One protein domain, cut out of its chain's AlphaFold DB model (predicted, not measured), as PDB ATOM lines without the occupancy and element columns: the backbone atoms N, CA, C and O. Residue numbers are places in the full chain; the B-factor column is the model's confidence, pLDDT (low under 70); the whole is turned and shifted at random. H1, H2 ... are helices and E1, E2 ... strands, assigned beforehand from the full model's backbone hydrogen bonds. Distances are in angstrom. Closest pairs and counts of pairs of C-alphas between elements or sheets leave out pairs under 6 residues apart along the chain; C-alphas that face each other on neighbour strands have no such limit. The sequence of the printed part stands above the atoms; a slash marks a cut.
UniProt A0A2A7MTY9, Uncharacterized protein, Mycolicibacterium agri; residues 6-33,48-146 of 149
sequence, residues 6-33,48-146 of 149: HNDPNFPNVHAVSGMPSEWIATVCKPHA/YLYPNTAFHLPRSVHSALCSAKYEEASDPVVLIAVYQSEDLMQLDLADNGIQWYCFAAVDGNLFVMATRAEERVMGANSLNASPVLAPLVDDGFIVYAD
ATOM      1  N   HIS A   6     -34.684   9.986 -39.860       61.44
ATOM      2  CA  HIS A   6     -35.443  10.254 -41.078       61.44
ATOM      3  C   HIS A   6     -34.824   9.492 -42.251       61.44
ATOM      4  O   HIS A   6     -33.613   9.543 -42.436       61.44
ATOM      5  N   ASN A   7     -35.649   8.779 -43.021       64.88
ATOM      6  CA  ASN A   7     -35.237   8.158 -44.278       64.88
ATOM      7  C   ASN A   7     -36.032   8.811 -45.417       64.88
ATOM      8  O   ASN A   7     -37.265   8.802 -45.380       64.88
ATOM      9  N   ASP A   8     -35.335   9.415 -46.378       65.75
ATOM     10  CA  ASP A   8     -35.950  10.154 -47.481       65.75
ATOM     11  C   ASP A   8     -36.376   9.177 -48.590       65.75
ATOM     12  O   ASP A   8     -35.545   8.408 -49.084       65.75
ATOM     13  N   PRO A   9     -37.646   9.189 -49.033       66.69
ATOM     14  CA  PRO A   9     -38.121   8.269 -50.063       66.69
ATOM     15  C   PRO A   9     -37.438   8.453 -51.428       66.69
ATOM     16  O   PRO A   9     -37.450   7.518 -52.227       66.69
ATOM     17  N   ASN A  10     -36.842   9.616 -51.711       68.31
ATOM     18  CA  ASN A  10     -36.089   9.858 -52.947       68.31
ATOM     19  C   ASN A  10     -34.675   9.262 -52.896       68.31
ATOM     20  O   ASN A  10     -34.045   9.079 -53.936       68.31
ATOM     21  N   PHE A  11     -34.194   8.926 -51.698       69.00
ATOM     22  CA  PHE A  11     -32.879   8.345 -51.451       69.00
ATOM     23  C   PHE A  11     -32.994   7.133 -50.514       69.00
ATOM     24  O   PHE A  11     -32.408   7.123 -49.433       69.00
ATOM     25  N   PRO A  12     -33.715   6.071 -50.926       66.44
ATOM     26  CA  PRO A  12     -34.057   4.950 -50.046       66.44
ATOM     27  C   PRO A  12     -32.844   4.146 -49.556       66.44
ATOM     28  O   PRO A  12     -32.960   3.382 -48.598       66.44
ATOM     29  N   ASN A  13     -31.694   4.305 -50.219       73.19
ATOM     30  CA  ASN A  13     -30.441   3.625 -49.897       73.19
ATOM     31  C   ASN A  13     -29.503   4.462 -49.007       73.19
ATOM     32  O   ASN A  13     -28.431   3.981 -48.652       73.19
ATOM     33  N   VAL A  14     -29.870   5.700 -48.657       76.12
ATOM     34  CA  VAL A  14     -29.059   6.560 -47.785       76.12
ATOM     35  C   VAL A  14     -29.382   6.257 -46.325       76.12
ATOM     36  O   VAL A  14     -30.536   6.055 -45.952       76.12
ATOM     37  N   HIS A  15     -28.349   6.204 -45.482       76.25
ATOM     38  CA  HIS A  15     -28.521   5.928 -44.061       76.25
ATOM     39  C   HIS A  15     -29.374   7.003 -43.385       76.25
ATOM     40  O   HIS A  15     -29.148   8.201 -43.552       76.25
ATOM     41  N   ALA A  16     -30.344   6.556 -42.588       76.50
ATOM     42  CA  ALA A  16     -31.175   7.458 -41.815       76.50
ATOM     43  C   ALA A  16     -30.346   8.107 -40.700       76.50
ATOM     44  O   ALA A  16     -29.784   7.410 -39.856       76.50
ATOM     45  N   VAL A  17     -30.326   9.437 -40.676       81.81
ATOM     46  CA  VAL A  17     -29.682  10.237 -39.626       81.81
ATOM     47  C   VAL A  17     -30.741  10.914 -38.761       81.81
ATOM     48  O   VAL A  17     -31.902  11.064 -39.160       81.81
ATOM     49  N   SER A  18     -30.361  11.289 -37.545       82.00
ATOM     50  CA  SER A  18     -31.215  12.032 -36.620       82.00
ATOM     51  C   SER A  18     -30.868  13.522 -36.622       82.00
ATOM     52  O   SER A  18     -29.738  13.899 -36.916       82.00
ATOM     53  N   GLY A  19     -31.840  14.376 -36.297       80.38
ATOM     54  CA  GLY A  19     -31.643  15.828 -36.219       80.38
ATOM     55  C   GLY A  19     -31.938  16.573 -37.523       80.38
ATOM     56  O   GLY A  19     -32.498  16.013 -38.465       80.38
ATOM     57  N   MET A  20     -31.619  17.866 -37.538       82.81
ATOM     58  CA  MET A  20     -31.842  18.780 -38.666       82.81
ATOM     59  C   MET A  20     -30.519  19.372 -39.178       82.81
ATOM     60  O   MET A  20     -29.594  19.541 -38.384       82.81
ATOM     61  N   PRO A  21     -30.435  19.831 -40.445       84.75
ATOM     62  CA  PRO A  21     -29.212  20.419 -41.003       84.75
ATOM     63  C   PRO A  21     -28.552  21.498 -40.142       84.75
ATOM     64  O   PRO A  21     -27.331  21.543 -40.026       84.75
ATOM     65  N   SER A  22     -29.338  22.356 -39.486       83.44
ATOM     66  CA  SER A  22     -28.796  23.389 -38.596       83.44
ATOM     67  C   SER A  22     -28.082  22.827 -37.367       83.44
ATOM     68  O   SER A  22     -27.143  23.451 -36.883       83.44
ATOM     69  N   GLU A  23     -28.542  21.687 -36.850       87.50
ATOM     70  CA  GLU A  23     -27.938  21.015 -35.697       87.50
ATOM     71  C   GLU A  23     -26.612  20.387 -36.117       87.50
ATOM     72  O   GLU A  23     -25.595  20.680 -35.501       87.50
ATOM     73  N   TRP A  24     -26.592  19.668 -37.243       90.31
ATOM     74  CA  TRP A  24     -25.377  19.061 -37.795       90.31
ATOM     75  C   TRP A  24     -24.287  20.098 -38.084       90.31
ATOM     76  O   TRP A  24     -23.136  19.941 -37.675       90.31
ATOM     77  N   ILE A  25     -24.661  21.215 -38.720       90.31
ATOM     78  CA  ILE A  25     -23.763  22.355 -38.948       90.31
ATOM     79  C   ILE A  25     -23.232  22.870 -37.611       90.31
ATOM     80  O   ILE A  25     -22.026  23.039 -37.446       90.31
ATOM     81  N   ALA A  26     -24.111  23.106 -36.636       89.62
ATOM     82  CA  ALA A  26     -23.699  23.591 -35.328       89.62
ATOM     83  C   ALA A  26     -22.809  22.589 -34.583       89.62
ATOM     84  O   ALA A  26     -22.032  23.026 -33.739       89.62
ATOM     85  N   THR A  27     -22.875  21.288 -34.875       91.38
ATOM     86  CA  THR A  27     -22.005  20.265 -34.283       91.38
ATOM     87  C   THR A  27     -20.550  20.474 -34.709       91.38
ATOM     88  O   THR A  27     -19.676  20.524 -33.840       91.38
ATOM     89  N   VAL A  28     -20.292  20.691 -36.004       93.31
ATOM     90  CA  VAL A  28     -18.926  20.738 -36.572       93.31
ATOM     91  C   VAL A  28     -18.381  22.144 -36.837       93.31
ATOM     92  O   VAL A  28     -17.167  22.311 -36.917       93.31
ATOM     93  N   CYS A  29     -19.233  23.167 -36.924       92.12
ATOM     94  CA  CYS A  29     -18.836  24.536 -37.266       92.12
ATOM     95  C   CYS A  29     -18.653  25.439 -36.039       92.12
ATOM     96  O   CYS A  29     -19.473  25.450 -35.117       92.12
ATOM     97  N   LYS A  30     -17.606  26.271 -36.045       89.00
ATOM     98  CA  LYS A  30     -17.455  27.381 -35.097       89.00
ATOM     99  C   LYS A  30     -18.465  28.482 -35.431       89.00
ATOM    100  O   LYS A  30     -18.594  28.844 -36.601       89.00
ATOM    101  N   PRO A  31     -19.153  29.059 -34.434       79.88
ATOM    102  CA  PRO A  31     -19.928  30.268 -34.661       79.88
ATOM    103  C   PRO A  31     -18.982  31.430 -35.004       79.88
ATOM    104  O   PRO A  31     -17.957  31.635 -34.351       79.88
ATOM    105  N   HIS A  32     -19.327  32.218 -36.017       66.44
ATOM    106  CA  HIS A  32     -18.677  33.475 -36.344       66.44
ATOM    107  C   HIS A  32     -18.839  34.451 -35.180       66.44
ATOM    108  O   HIS A  32     -19.929  34.943 -34.895       66.44
ATOM    109  N   ALA A  33     -17.723  34.781 -34.539       52.09
ATOM    110  CA  ALA A  33     -17.668  35.749 -33.450       52.09
ATOM    111  C   ALA A  33     -17.740  37.219 -33.916       52.09
ATOM    112  O   ALA A  33     -17.558  38.119 -33.097       52.09
ATOM    113  N   TYR A  48     -22.908  30.596 -38.741       69.62
ATOM    114  CA  TYR A  48     -21.878  29.572 -39.002       69.62
ATOM    115  C   TYR A  48     -21.313  29.582 -40.420       69.62
ATOM    116  O   TYR A  48     -20.217  29.075 -40.630       69.62
ATOM    117  N   LEU A  49     -22.071  30.103 -41.388       82.25
ATOM    118  CA  LEU A  49     -21.795  29.888 -42.804       82.25
ATOM    119  C   LEU A  49     -21.309  31.157 -43.488       82.25
ATOM    120  O   LEU A  49     -21.893  32.228 -43.318       82.25
ATOM    121  N   TYR A  50     -20.317  30.996 -44.351       87.00
ATOM    122  CA  TYR A  50     -19.871  31.997 -45.308       87.00
ATOM    123  C   TYR A  50     -19.933  31.449 -46.742       87.00
ATOM    124  O   TYR A  50     -20.013  30.231 -46.937       87.00
ATOM    125  N   PRO A  51     -19.941  32.327 -47.766       87.19
ATOM    126  CA  PRO A  51     -19.995  31.902 -49.162       87.19
ATOM    127  C   PRO A  51     -18.855  30.950 -49.527       87.19
ATOM    128  O   PRO A  51     -17.720  31.129 -49.079       87.19
ATOM    129  N   ASN A  52     -19.141  29.974 -50.391       86.94
ATOM    130  CA  ASN A  52     -18.104  29.120 -50.950       86.94
ATOM    131  C   ASN A  52     -17.229  29.893 -51.946       86.94
ATOM    132  O   ASN A  52     -17.645  30.194 -53.062       86.94
ATOM    133  N   THR A  53     -16.006  30.196 -51.521       87.25
ATOM    134  CA  THR A  53     -14.966  30.841 -52.335       87.25
ATOM    135  C   THR A  53     -13.738  29.954 -52.543       87.25
ATOM    136  O   THR A  53     -12.810  30.364 -53.237       87.25
ATOM    137  N   ALA A  54     -13.719  28.758 -51.945       89.56
ATOM    138  CA  ALA A  54     -12.546  27.884 -51.900       89.56
ATOM    139  C   ALA A  54     -12.689  26.609 -52.746       89.56
ATOM    140  O   ALA A  54     -11.674  26.008 -53.090       89.56
ATOM    141  N   PHE A  55     -13.917  26.209 -53.089       94.44
ATOM    142  CA  PHE A  55     -14.202  24.955 -53.785       94.44
ATOM    143  C   PHE A  55     -14.935  25.212 -55.099       94.44
ATOM    144  O   PHE A  55     -15.904  25.975 -55.145       94.44
ATOM    145  N   HIS A  56     -14.511  24.535 -56.163       96.12
ATOM    146  CA  HIS A  56     -15.199  24.567 -57.448       96.12
ATOM    147  C   HIS A  56     -16.221  23.429 -57.510       96.12
ATOM    148  O   HIS A  56     -15.844  22.281 -57.717       96.12
ATOM    149  N   LEU A  57     -17.505  23.745 -57.307       95.94
ATOM    150  CA  LEU A  57     -18.587  22.754 -57.187       95.94
ATOM    151  C   LEU A  57     -19.693  22.998 -58.228       95.94
ATOM    152  O   LEU A  57     -20.807  23.400 -57.865       95.94
ATOM    153  N   PRO A  58     -19.396  22.848 -59.533       96.12
ATOM    154  CA  PRO A  58     -20.329  23.189 -60.606       96.12
ATOM    155  C   PRO A  58     -21.567  22.285 -60.642       96.12
ATOM    156  O   PRO A  58     -22.540  22.630 -61.312       96.12
ATOM    157  N   ARG A  59     -21.538  21.135 -59.957       95.75
ATOM    158  CA  ARG A  59     -22.637  20.161 -59.923       95.75
ATOM    159  C   ARG A  59     -23.493  20.310 -58.659       95.75
ATOM    160  O   ARG A  59     -24.545  19.676 -58.561       95.75
ATOM    161  N   SER A  60     -23.067  21.148 -57.709       94.69
ATOM    162  CA  SER A  60     -23.832  21.475 -56.504       94.69
ATOM    163  C   SER A  60     -24.979  22.448 -56.799       94.69
ATOM    164  O   SER A  60     -24.843  23.385 -57.584       94.69
ATOM    165  N   VAL A  61     -26.115  22.250 -56.130       93.81
ATOM    166  CA  VAL A  61     -27.247  23.192 -56.153       93.81
ATOM    167  C   VAL A  61     -26.917  24.415 -55.298       93.81
ATOM    168  O   VAL A  61     -27.147  25.558 -55.690       93.81
ATOM    169  N   HIS A  62     -26.346  24.161 -54.122       92.69
ATOM    170  CA  HIS A  62     -25.899  25.170 -53.177       92.69
ATOM    171  C   HIS A  62     -24.610  24.711 -52.508       92.69
ATOM    172  O   HIS A  62     -24.420  23.520 -52.259       92.69
ATOM    173  N   SER A  63     -23.750  25.667 -52.168       93.44
ATOM    174  CA  SER A  63     -22.576  25.415 -51.341       93.44
ATOM    175  C   SER A  63     -22.257  26.601 -50.440       93.44
ATOM    176  O   SER A  63     -22.487  27.764 -50.777       93.44
ATOM    177  N   ALA A  64     -21.737  26.281 -49.267       93.38
ATOM    178  CA  ALA A  64     -21.293  27.209 -48.247       93.38
ATOM    179  C   ALA A  64     -20.128  26.583 -47.484       93.38
ATOM    180  O   ALA A  64     -19.864  25.387 -47.592       93.38
ATOM    181  N   LEU A  65     -19.433  27.399 -46.707       93.19
ATOM    182  CA  LEU A  65     -18.292  26.979 -45.909       93.19
ATOM    183  C   LEU A  65     -18.490  27.395 -44.462       93.19
ATOM    184  O   LEU A  65     -19.179  28.375 -44.182       93.19
ATOM    185  N   CYS A  66     -17.842  26.675 -43.558       92.19
ATOM    186  CA  CYS A  66     -17.660  27.107 -42.183       92.19
ATOM    187  C   CYS A  66     -16.253  26.763 -41.693       92.19
ATOM    188  O   CYS A  66     -15.553  25.932 -42.276       92.19
ATOM    189  N   SER A  67     -15.847  27.387 -40.590       92.94
ATOM    190  CA  SER A  67     -14.629  26.997 -39.887       92.94
ATOM    191  C   SER A  67     -14.925  25.822 -38.958       92.94
ATOM    192  O   SER A  67     -15.861  25.892 -38.165       92.94
ATOM    193  N   ALA A  68     -14.127  24.763 -39.030       94.06
ATOM    194  CA  ALA A  68     -14.224  23.582 -38.184       94.06
ATOM    195  C   ALA A  68     -14.039  23.941 -36.704       94.06
ATOM    196  O   ALA A  68     -13.191  24.764 -36.358       94.06
ATOM    197  N   LYS A  69     -14.799  23.296 -35.812       93.75
ATOM    198  CA  LYS A  69     -14.595  23.380 -34.355       93.75
ATOM    199  C   LYS A  69     -13.300  22.734 -33.900       93.75
ATOM    200  O   LYS A  69     -12.710  23.219 -32.939       93.75
ATOM    201  N   TYR A  70     -12.876  21.667 -34.569       93.88
ATOM    202  CA  TYR A  70     -11.612  21.008 -34.277       93.88
ATOM    203  C   TYR A  70     -10.449  21.938 -34.654       93.88
ATOM    204  O   TYR A  70     -10.250  22.249 -35.824       93.88
ATOM    205  N   GLU A  71      -9.733  22.449 -33.648       89.19
ATOM    206  CA  GLU A  71      -8.754  23.536 -33.831       89.19
ATOM    207  C   GLU A  71      -7.413  23.068 -34.397       89.19
ATOM    208  O   GLU A  71      -6.655  23.879 -34.920       89.19
ATOM    209  N   GLU A  72      -7.134  21.772 -34.304       92.56
ATOM    210  CA  GLU A  72      -5.881  21.156 -34.745       92.56
ATOM    211  C   GLU A  72      -5.973  20.611 -36.179       92.56
ATOM    212  O   GLU A  72      -5.078  19.902 -36.624       92.56
ATOM    213  N   ALA A  73      -7.054  20.919 -36.906       92.56
ATOM    214  CA  ALA A  73      -7.224  20.495 -38.289       92.56
ATOM    215  C   ALA A  73      -6.178  21.149 -39.207       92.56
ATOM    216  O   ALA A  73      -6.066  22.376 -39.257       92.56
ATOM    217  N   SER A  74      -5.487  20.333 -39.999       95.06
ATOM    218  CA  SER A  74      -4.603  20.757 -41.094       95.06
ATOM    219  C   SER A  74      -5.310  21.667 -42.098       95.06
ATOM    220  O   SER A  74      -4.724  22.648 -42.557       95.06
ATOM    221  N   ASP A  75      -6.581  21.381 -42.395       94.06
ATOM    222  CA  ASP A  75      -7.494  22.284 -43.096       94.06
ATOM    223  C   ASP A  75      -8.727  22.552 -42.212       94.06
ATOM    224  O   ASP A  75      -9.603  21.690 -42.092       94.06
ATOM    225  N   PRO A  76      -8.833  23.739 -41.584       92.69
ATOM    226  CA  PRO A  76      -9.932  24.065 -40.685       92.69
ATOM    227  C   PRO A  76     -11.214  24.449 -41.435       92.69
ATOM    228  O   PRO A  76     -12.087  25.082 -40.845       92.69
ATOM    229  N   VAL A  77     -11.348  24.133 -42.724       94.25
ATOM    230  CA  VAL A  77     -12.562  24.394 -43.501       94.25
ATOM    231  C   VAL A  77     -13.438  23.144 -43.569       94.25
ATOM    232  O   VAL A  77     -12.990  22.050 -43.925       94.25
ATOM    233  N   VAL A  78     -14.724  23.332 -43.274       96.31
ATOM    234  CA  VAL A  78     -15.776  22.360 -43.581       96.31
ATOM    235  C   VAL A  78     -16.580  22.893 -44.756       96.31
ATOM    236  O   VAL A  78     -17.145  23.989 -44.704       96.31
ATOM    237  N   LEU A  79     -16.624  22.102 -45.819       97.31
ATOM    238  CA  LEU A  79     -17.515  22.300 -46.942       97.31
ATOM    239  C   LEU A  79     -18.909  21.797 -46.582       97.31
ATOM    240  O   LEU A  79     -19.056  20.667 -46.128       97.31
ATOM    241  N   ILE A  80     -19.921  22.618 -46.850       95.94
ATOM    242  CA  ILE A  80     -21.330  22.241 -46.807       95.94
ATOM    243  C   ILE A  80     -21.903  22.414 -48.208       95.94
ATOM    244  O   ILE A  80     -21.832  23.503 -48.778       95.94
ATOM    245  N   ALA A  81     -22.472  21.359 -48.776       96.00
ATOM    246  CA  ALA A  81     -23.005  21.394 -50.132       96.00
ATOM    247  C   ALA A  81     -24.280  20.564 -50.273       96.00
ATOM    248  O   ALA A  81     -24.538  19.654 -49.489       96.00
ATOM    249  N   VAL A  82     -25.083  20.903 -51.280       95.06
ATOM    250  CA  VAL A  82     -26.340  20.222 -51.595       95.06
ATOM    251  C   VAL A  82     -26.294  19.707 -53.027       95.06
ATOM    252  O   VAL A  82     -25.998  20.474 -53.945       95.06
ATOM    253  N   TYR A  83     -26.620  18.430 -53.220       94.88
ATOM    254  CA  TYR A  83     -26.615  17.757 -54.521       94.88
ATOM    255  C   TYR A  83     -27.924  17.027 -54.796       94.88
ATOM    256  O   TYR A  83     -28.644  16.639 -53.882       94.88
ATOM    257  N   GLN A  84     -28.203  16.786 -56.075       93.00
ATOM    258  CA  GLN A  84     -29.360  15.998 -56.513       93.00
ATOM    259  C   GLN A  84     -29.051  14.506 -56.691       93.00
ATOM    260  O   GLN A  84     -29.968  13.713 -56.871       93.00
ATOM    261  N   SER A  85     -27.778  14.107 -56.684       91.31
ATOM    262  CA  SER A  85     -27.379  12.701 -56.790       91.31
ATOM    263  C   SER A  85     -26.004  12.461 -56.179       91.31
ATOM    264  O   SER A  85     -25.194  13.385 -56.061       91.31
ATOM    265  N   GLU A  86     -25.756  11.208 -55.802       91.81
ATOM    266  CA  GLU A  86     -24.488  10.784 -55.215       91.81
ATOM    267  C   GLU A  86     -23.348  10.877 -56.234       91.81
ATOM    268  O   GLU A  86     -22.299  11.420 -55.911       91.81
ATOM    269  N   ASP A  87     -23.570  10.472 -57.488       92.94
ATOM    270  CA  ASP A  87     -22.544  10.519 -58.540       92.94
ATOM    271  C   ASP A  87     -21.993  11.937 -58.761       92.94
ATOM    272  O   ASP A  87     -20.782  12.145 -58.852       92.94
ATOM    273  N   LEU A  88     -22.878  12.939 -58.809       94.88
ATOM    274  CA  LEU A  88     -22.480  14.341 -58.971       94.88
ATOM    275  C   LEU A  88     -21.688  14.851 -57.765       94.88
ATOM    276  O   LEU A  88     -20.702  15.566 -57.946       94.88
ATOM    277  N   MET A  89     -22.110  14.467 -56.557       96.12
ATOM    278  CA  MET A  89     -21.388  14.767 -55.325       96.12
ATOM    279  C   MET A  89     -19.986  14.157 -55.369       96.12
ATOM    280  O   MET A  89     -19.014  14.875 -55.165       96.12
ATOM    281  N   GLN A  90     -19.868  12.859 -55.652       96.12
ATOM    282  CA  GLN A  90     -18.591  12.139 -55.661       96.12
ATOM    283  C   GLN A  90     -17.578  12.789 -56.610       96.12
ATOM    284  O   GLN A  90     -16.429  12.998 -56.225       96.12
ATOM    285  N   LEU A  91     -18.016  13.178 -57.813       96.31
ATOM    286  CA  LEU A  91     -17.173  13.878 -58.784       96.31
ATOM    287  C   LEU A  91     -16.684  15.235 -58.260       96.31
ATOM    288  O   LEU A  91     -15.486  15.501 -58.296       96.31
ATOM    289  N   ASP A  92     -17.584  16.078 -57.744       97.38
ATOM    290  CA  ASP A  92     -17.210  17.392 -57.204       97.38
ATOM    291  C   ASP A  92     -16.265  17.256 -55.995       97.38
ATOM    292  O   ASP A  92     -15.288  17.997 -55.883       97.38
ATOM    293  N   LEU A  93     -16.508  16.302 -55.092       97.56
ATOM    294  CA  LEU A  93     -15.644  16.084 -53.929       97.56
ATOM    295  C   LEU A  93     -14.244  15.599 -54.343       97.56
ATOM    296  O   LEU A  93     -13.247  16.115 -53.828       97.56
ATOM    297  N   ALA A  94     -14.160  14.663 -55.292       96.62
ATOM    298  CA  ALA A  94     -12.893  14.159 -55.817       96.62
ATOM    299  C   ALA A  94     -12.086  15.260 -56.527       96.62
ATOM    300  O   ALA A  94     -10.901  15.437 -56.234       96.62
ATOM    301  N   ASP A  95     -12.737  16.060 -57.382       96.31
ATOM    302  CA  ASP A  95     -12.116  17.179 -58.112       96.31
ATOM    303  C   ASP A  95     -11.512  18.236 -57.164       96.31
ATOM    304  O   ASP A  95     -10.563  18.936 -57.518       96.31
ATOM    305  N   ASN A  96     -12.035  18.342 -55.937       96.06
ATOM    306  CA  ASN A  96     -11.564  19.287 -54.925       96.06
ATOM    307  C   ASN A  96     -10.598  18.677 -53.892       96.06
ATOM    308  O   ASN A  96     -10.227  19.355 -52.927       96.06
ATOM    309  N   GLY A  97     -10.175  17.420 -54.068       95.31
ATOM    310  CA  GLY A  97      -9.225  16.756 -53.170       95.31
ATOM    311  C   GLY A  97      -9.755  16.548 -51.749       95.31
ATOM    312  O   GLY A  97      -8.971  16.519 -50.797       95.31
ATOM    313  N   ILE A  98     -11.078  16.443 -51.593       96.75
ATOM    314  CA  ILE A  98     -11.722  16.135 -50.313       96.75
ATOM    315  C   ILE A  98     -11.208  14.790 -49.805       96.75
ATOM    316  O   ILE A  98     -11.172  13.814 -50.546       96.75
ATOM    317  N   GLN A  99     -10.823  14.748 -48.531       95.19
ATOM    318  CA  GLN A  99     -10.319  13.535 -47.887       95.19
ATOM    319  C   GLN A  99     -11.443  12.776 -47.192       95.19
ATOM    320  O   GLN A  99     -11.510  11.552 -47.272       95.19
ATOM    321  N   TRP A 100     -12.343  13.514 -46.539       96.00
ATOM    322  CA  TRP A 100     -13.418  12.952 -45.731       96.00
ATOM    323  C   TRP A 100     -14.729  13.644 -46.019       96.00
ATOM    324  O   TRP A 100     -14.783  14.869 -46.161       96.00
ATOM    325  N   TYR A 101     -15.800  12.863 -46.046       96.38
ATOM    326  CA  TYR A 101     -17.136  13.390 -46.243       96.38
ATOM    327  C   TYR A 101     -18.181  12.521 -45.554       96.38
ATOM    328  O   TYR A 101     -17.993  11.331 -45.321       96.38
ATOM    329  N   CYS A 102     -19.308  13.128 -45.232       94.69
ATOM    330  CA  CYS A 102     -20.511  12.437 -44.816       94.69
ATOM    331  C   CYS A 102     -21.709  13.139 -45.446       94.69
ATOM    332  O   CYS A 102     -21.664  14.338 -45.739       94.69
ATOM    333  N   PHE A 103     -22.787  12.400 -45.662       94.44
ATOM    334  CA  PHE A 103     -23.968  12.941 -46.311       94.44
ATOM    335  C   PHE A 103     -25.242  12.316 -45.761       94.44
ATOM    336  O   PHE A 103     -25.230  11.208 -45.227       94.44
ATOM    337  N   ALA A 104     -26.334  13.059 -45.889       92.12
ATOM    338  CA  ALA A 104     -27.673  12.643 -45.512       92.12
ATOM    339  C   ALA A 104     -28.677  13.131 -46.550       92.12
ATOM    340  O   ALA A 104     -28.473  14.163 -47.191       92.12
ATOM    341  N   ALA A 105     -29.778  12.402 -46.697       89.31
ATOM    342  CA  ALA A 105     -30.873  12.830 -47.546       89.31
ATOM    343  C   ALA A 105     -31.812  13.770 -46.776       89.31
ATOM    344  O   ALA A 105     -32.248  13.453 -45.667       89.31
ATOM    345  N   VAL A 106     -32.091  14.934 -47.358       85.00
ATOM    346  CA  VAL A 106     -32.945  15.980 -46.792       85.00
ATOM    347  C   VAL A 106     -33.784  16.592 -47.905       85.00
ATOM    348  O   VAL A 106     -33.240  17.170 -48.848       85.00
ATOM    349  N   ASP A 107     -35.107  16.497 -47.773       84.88
ATOM    350  CA  ASP A 107     -36.087  17.124 -48.668       84.88
ATOM    351  C   ASP A 107     -35.807  16.867 -50.163       84.88
ATOM    352  O   ASP A 107     -35.817  17.780 -50.992       84.88
ATOM    353  N   GLY A 108     -35.514  15.615 -50.520       85.12
ATOM    354  CA  GLY A 108     -35.234  15.203 -51.894       85.12
ATOM    355  C   GLY A 108     -33.872  15.648 -52.426       85.12
ATOM    356  O   GLY A 108     -33.668  15.634 -53.639       85.12
ATOM    357  N   ASN A 109     -32.927  16.011 -51.554       89.69
ATOM    358  CA  ASN A 109     -31.544  16.322 -51.915       89.69
ATOM    359  C   ASN A 109     -30.546  15.608 -50.991       89.69
ATOM    360  O   ASN A 109     -30.886  15.200 -49.886       89.69
ATOM    361  N   LEU A 110     -29.289  15.514 -51.419       92.25
ATOM    362  CA  LEU A 110     -28.168  15.093 -50.582       92.25
ATOM    363  C   LEU A 110     -27.513  16.314 -49.943       92.25
ATOM    364  O   LEU A 110     -26.926  17.141 -50.639       92.25
ATOM    365  N   PHE A 111     -27.595  16.408 -48.620       94.38
ATOM    366  CA  PHE A 111     -26.849  17.361 -47.813       94.38
ATOM    367  C   PHE A 111     -25.500  16.754 -47.432       94.38
ATOM    368  O   PHE A 111     -25.447  15.678 -46.838       94.38
ATOM    369  N   VAL A 112     -24.418  17.448 -47.756       95.81
ATOM    370  CA  VAL A 112     -23.048  16.940 -47.660       95.81
ATOM    371  C   VAL A 112     -22.234  17.841 -46.754       95.81
ATOM    372  O   VAL A 112     -22.266  19.062 -46.904       95.81
ATOM    373  N   MET A 113     -21.464  17.229 -45.857       97.00
ATOM    374  CA  MET A 113     -20.406  17.881 -45.093       97.00
ATOM    375  C   MET A 113     -19.083  17.198 -45.405       97.00
ATOM    376  O   MET A 113     -18.989  15.973 -45.361       97.00
ATOM    377  N   ALA A 114     -18.069  17.981 -45.747       97.62
ATOM    378  CA  ALA A 114     -16.810  17.462 -46.256       97.62
ATOM    379  C   ALA A 114     -15.614  18.301 -45.804       97.62
ATOM    380  O   ALA A 114     -15.746  19.484 -45.499       97.62
ATOM    381  N   THR A 115     -14.431  17.697 -45.765       97.12
ATOM    382  CA  THR A 115     -13.189  18.384 -45.403       97.12
ATOM    383  C   THR A 115     -11.979  17.776 -46.113       97.12
ATOM    384  O   THR A 115     -11.972  16.597 -46.481       97.12
ATOM    385  N   ARG A 116     -10.937  18.591 -46.303       96.50
ATOM    386  CA  ARG A 116      -9.617  18.150 -46.783       96.50
ATOM    387  C   ARG A 116      -8.652  17.816 -45.645       96.50
ATOM    388  O   ARG A 116      -7.540  17.394 -45.927       96.50
ATOM    389  N   ALA A 117      -9.069  18.006 -44.392       94.69
ATOM    390  CA  ALA A 117      -8.269  17.701 -43.213       94.69
ATOM    391  C   ALA A 117      -7.756  16.250 -43.258       94.69
ATOM    392  O   ALA A 117      -8.536  15.318 -43.449       94.69
ATOM    393  N   GLU A 118      -6.448  16.050 -43.115       92.25
ATOM    394  CA  GLU A 118      -5.814  14.736 -43.294       92.25
ATOM    395  C   GLU A 118      -5.874  13.861 -42.033       92.25
ATOM    396  O   GLU A 118      -5.674  12.642 -42.105       92.25
ATOM    397  N   GLU A 119      -6.156  14.470 -40.877       92.69
ATOM    398  CA  GLU A 119      -6.152  13.808 -39.578       92.69
ATOM    399  C   GLU A 119      -7.164  12.667 -39.526       92.69
ATOM    400  O   GLU A 119      -8.254  12.720 -40.102       92.69
ATOM    401  N   ARG A 120      -6.806  11.623 -38.774       89.88
ATOM    402  CA  ARG A 120      -7.618  10.416 -38.630       89.88
ATOM    403  C   ARG A 120      -7.746  10.062 -37.165       89.88
ATOM    404  O   ARG A 120      -6.752  10.007 -36.445       89.88
ATOM    405  N   VAL A 121      -8.965   9.762 -36.752       84.31
ATOM    406  CA  VAL A 121      -9.270   9.175 -35.452       84.31
ATOM    407  C   VAL A 121      -9.986   7.851 -35.658       84.31
ATOM    408  O   VAL A 121     -10.698   7.649 -36.644       84.31
ATOM    409  N   MET A 122      -9.781   6.929 -34.724       76.19
ATOM    410  CA  MET A 122     -10.517   5.672 -34.707       76.19
ATOM    411  C   MET A 122     -11.926   5.960 -34.187       76.19
ATOM    412  O   MET A 122     -12.096   6.329 -33.027       76.19
ATOM    413  N   GLY A 123     -12.928   5.847 -35.058       64.06
ATOM    414  CA  GLY A 123     -14.325   6.027 -34.685       64.06
ATOM    415  C   GLY A 123     -14.834   4.885 -33.803       64.06
ATOM    416  O   GLY A 123     -14.255   3.798 -33.768       64.06
ATOM    417  N   ALA A 124     -15.968   5.105 -33.131       60.84
ATOM    418  CA  ALA A 124     -16.602   4.114 -32.250       60.84
ATOM    419  C   ALA A 124     -16.902   2.770 -32.950       60.84
ATOM    420  O   ALA A 124     -16.897   1.718 -32.316       60.84
ATOM    421  N   ASN A 125     -17.078   2.793 -34.274       62.12
ATOM    422  CA  ASN A 125     -17.346   1.616 -35.104       62.12
ATOM    423  C   ASN A 125     -16.068   0.947 -35.649       62.12
ATOM    424  O   ASN A 125     -16.146   0.167 -36.593       62.12
ATOM    425  N   SER A 126     -14.886   1.264 -35.103       65.69
ATOM    426  CA  SER A 126     -13.570   0.813 -35.607       65.69
ATOM    427  C   SER A 126     -13.252   1.236 -37.050       65.69
ATOM    428  O   SER A 126     -12.304   0.738 -37.655       65.69
ATOM    429  N   LEU A 127     -14.024   2.172 -37.603       73.75
ATOM    430  CA  LEU A 127     -13.752   2.816 -38.882       73.75
ATOM    431  C   LEU A 127     -12.951   4.093 -38.635       73.75
ATOM    432  O   LEU A 127     -13.216   4.822 -37.678       73.75
ATOM    433  N   ASN A 128     -11.973   4.366 -39.496       83.50
ATOM    434  CA  ASN A 128     -11.271   5.645 -39.467       83.50
ATOM    435  C   ASN A 128     -12.238   6.760 -39.877       83.50
ATOM    436  O   ASN A 128     -12.982   6.601 -40.841       83.50
ATOM    437  N   ALA A 129     -12.195   7.879 -39.165       86.81
ATOM    438  CA  ALA A 129     -12.951   9.081 -39.489       86.81
ATOM    439  C   ALA A 129     -12.072  10.321 -39.297       86.81
ATOM    440  O   ALA A 129     -11.101  10.292 -38.537       86.81
ATOM    441  N   SER A 130     -12.430  11.429 -39.944       91.31
ATOM    442  CA  SER A 130     -11.819  12.721 -39.631       91.31
ATOM    443  C   SER A 130     -12.277  13.207 -38.253       91.31
ATOM    444  O   SER A 130     -13.486  13.206 -38.010       91.31
ATOM    445  N   PRO A 131     -11.387  13.707 -37.376       93.00
ATOM    446  CA  PRO A 131     -11.795  14.355 -36.126       93.00
ATOM    447  C   PRO A 131     -12.682  15.589 -36.354       93.00
ATOM    448  O   PRO A 131     -13.460  15.949 -35.475       93.00
ATOM    449  N   VAL A 132     -12.618  16.206 -37.540       95.25
ATOM    450  CA  VAL A 132     -13.487  17.327 -37.930       95.25
ATOM    451  C   VAL A 132     -14.951  16.891 -38.051       95.25
ATOM    452  O   VAL A 132     -15.844  17.634 -37.650       95.25
ATOM    453  N   LEU A 133     -15.197  15.690 -38.588       94.75
ATOM    454  CA  LEU A 133     -16.542  15.158 -38.849       94.75
ATOM    455  C   LEU A 133     -16.985  14.105 -37.826       94.75
ATOM    456  O   LEU A 133     -18.170  13.793 -37.757       94.75
ATOM    457  N   ALA A 134     -16.067  13.582 -37.008       92.62
ATOM    458  CA  ALA A 134     -16.339  12.568 -35.991       92.62
ATOM    459  C   ALA A 134     -17.530  12.901 -35.069       92.62
ATOM    460  O   ALA A 134     -18.294  11.983 -34.779       92.62
ATOM    461  N   PRO A 135     -17.766  14.166 -34.662       92.31
ATOM    462  CA  PRO A 135     -18.943  14.509 -33.864       92.31
ATOM    463  C   PRO A 135     -20.295  14.159 -34.508       92.31
ATOM    464  O   PRO A 135     -21.260  13.923 -33.795       92.31
ATOM    465  N   LEU A 136     -20.386  14.095 -35.842       91.50
ATOM    466  CA  LEU A 136     -21.633  13.765 -36.550       91.50
ATOM    467  C   LEU A 136     -21.995  12.279 -36.464       91.50
ATOM    468  O   LEU A 136     -23.121  11.891 -36.772       91.50
ATOM    469  N   VAL A 137     -21.059  11.429 -36.041       90.00
ATOM    470  CA  VAL A 137     -21.330  10.004 -35.828       90.00
ATOM    471  C   VAL A 137     -22.382   9.813 -34.730       90.00
ATOM    472  O   VAL A 137     -23.209   8.911 -34.843       90.00
ATOM    473  N   ASP A 138     -22.423  10.703 -33.733       87.12
ATOM    474  CA  ASP A 138     -23.439  10.690 -32.670       87.12
ATOM    475  C   ASP A 138     -24.855  10.965 -33.213       87.12
ATOM    476  O   ASP A 138     -25.841  10.481 -32.655       87.12
ATOM    477  N   ASP A 139     -24.953  11.674 -34.343       87.12
ATOM    478  CA  ASP A 139     -26.207  11.953 -35.053       87.12
ATOM    479  C   ASP A 139     -26.595  10.826 -36.037       87.12
ATOM    480  O   ASP A 139     -27.671  10.866 -36.643       87.12
ATOM    481  N   GLY A 140     -25.750   9.797 -36.172       87.56
ATOM    482  CA  GLY A 140     -25.957   8.634 -37.038       87.56
ATOM    483  C   GLY A 140     -25.268   8.717 -38.403       87.56
ATOM    484  O   GLY A 140     -25.496   7.844 -39.241       87.56
ATOM    485  N   PHE A 141     -24.432   9.730 -38.651       90.12
ATOM    486  CA  PHE A 141     -23.685   9.815 -39.906       90.12
ATOM    487  C   PHE A 141     -22.620   8.723 -40.006       90.12
ATOM    488  O   PHE A 141     -21.921   8.400 -39.044       90.12
ATOM    489  N   ILE A 142     -22.432   8.223 -41.225       89.75
ATOM    490  CA  ILE A 142     -21.235   7.476 -41.603       89.75
ATOM    491  C   ILE A 142     -20.261   8.458 -42.250       89.75
ATOM    492  O   ILE A 142     -20.635   9.203 -43.158       89.75
ATOM    493  N   VAL A 143     -19.019   8.463 -41.766       91.88
ATOM    494  CA  VAL A 143     -17.927   9.241 -42.357       91.88
ATOM    495  C   VAL A 143     -17.176   8.346 -43.335       91.88
ATOM    496  O   VAL A 143     -16.642   7.306 -42.955       91.88
ATOM    497  N   TYR A 144     -17.153   8.767 -44.589       92.00
ATOM    498  CA  TYR A 144     -16.481   8.110 -45.697       92.00
ATOM    499  C   TYR A 144     -15.153   8.808 -46.001       92.00
ATOM    500  O   TYR A 144     -14.945   9.970 -45.632       92.00
ATOM    501  N   ALA A 145     -14.267   8.091 -46.688       92.25
ATOM    502  CA  ALA A 145     -12.973   8.580 -47.145       92.25
ATOM    503  C   ALA A 145     -12.846   8.411 -48.661       92.25
ATOM    504  O   ALA A 145     -13.536   7.568 -49.229       92.25
ATOM    505  N   ASP A 146     -11.928   9.161 -49.273       88.31
ATOM    506  CA  ASP A 146     -11.515   8.999 -50.675       88.31
ATOM    507  C   ASP A 146     -12.696   8.999 -51.679       88.31
ATOM    508  O   ASP A 146     -12.965   7.979 -52.317       88.31
TER     509      ASP A 146
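This is residues 6 to 33 and 48 to 146 of the 149 residues of an uncharacterized protein of Mycolicibacterium agri (UniProt A0A2A7MTY9). A twisted sheet of four strands forms the core, with one helix over each face, H1 on one and H2 on the other, both running along the strands. A short third helix, H3, packs on H1, and long loops surround these parts. The printed part has 127 residues, with three named helices and four named strands in the order H1 E1 E2 H2 E3 E4 H3; the antiparallel sheet runs E1 E2 E4 E3. The class is mixed, helices and strands, with 51 residues, under half, in named elements. The whole is compact, with a radius of gyration of the C-alphas of 13.3 A and spans of 38 by 33 by 29 A.

The edge strand E1, residues 62 to 67, and E2, residues 77 to 83, form an antiparallel hairpin, with N 64 and O 80 at 2.8 A. E2 is also antiparallel to E4, residues 109 to 115, with N 79 and O 114 at 2.8 A. E4 forms a second hairpin with the other edge strand, E3, residues 100 to 106, with N 106 and O 109 at 2.8 A. H2, residues 86 to 95, is on the sheet at a height of 9.5 A, over E4 and along the strands, at 22 degrees to E4 on the local plane; its closest C-alphas to E4 are those of Glu 86 and Leu 110, 7.3 A apart. E2, H2 and E3 make a split strand-helix-strand unit, two strands running the same way with E4 between them, and its crossover is right-handed. On the opposite face, H1, residues 21 to 28, has a height of 8.4 A and runs along the strands, at 21 degrees to E2 on the local plane. H1 touches H3, residues 134 to 139, with the closest C-alphas, those of Thr 27 and Pro 135, 6.5 A apart; they run opposite ways at a shallow tilt of 34.9 degrees, only just short of steep. In H1 and H2 every O i to N i+4 pair is within hydrogen-bond range; in H3 0 of 2 are, beside 3 of 3 O i to N i+3 pairs.

E3 is 19.8 A long, E4 19.6 A, E2 19.1 A and E1 17.5 A, each from first to last C-alpha. H2 measures 14.2 A, H1 11.2 A and H3 9.9 A. H1 begins at C-alpha 21 (-29.212, 20.419, -41.003), and H3 ends at C-alpha 139 (-26.207, 11.953, -35.053).

The C-alphas farthest apart, those of Pro 12 and Ala 33, are 38.6 A apart. Residues 34 to 47 are not printed; C-alphas 33 and 48 are 9.3 A apart across this cut. The link from E4 to H3 is long, 18 residues. The mean pLDDT of the printed part is 88.0; residues 6 to 12, 32 to 33, 48 and 123 to 126 are under 70.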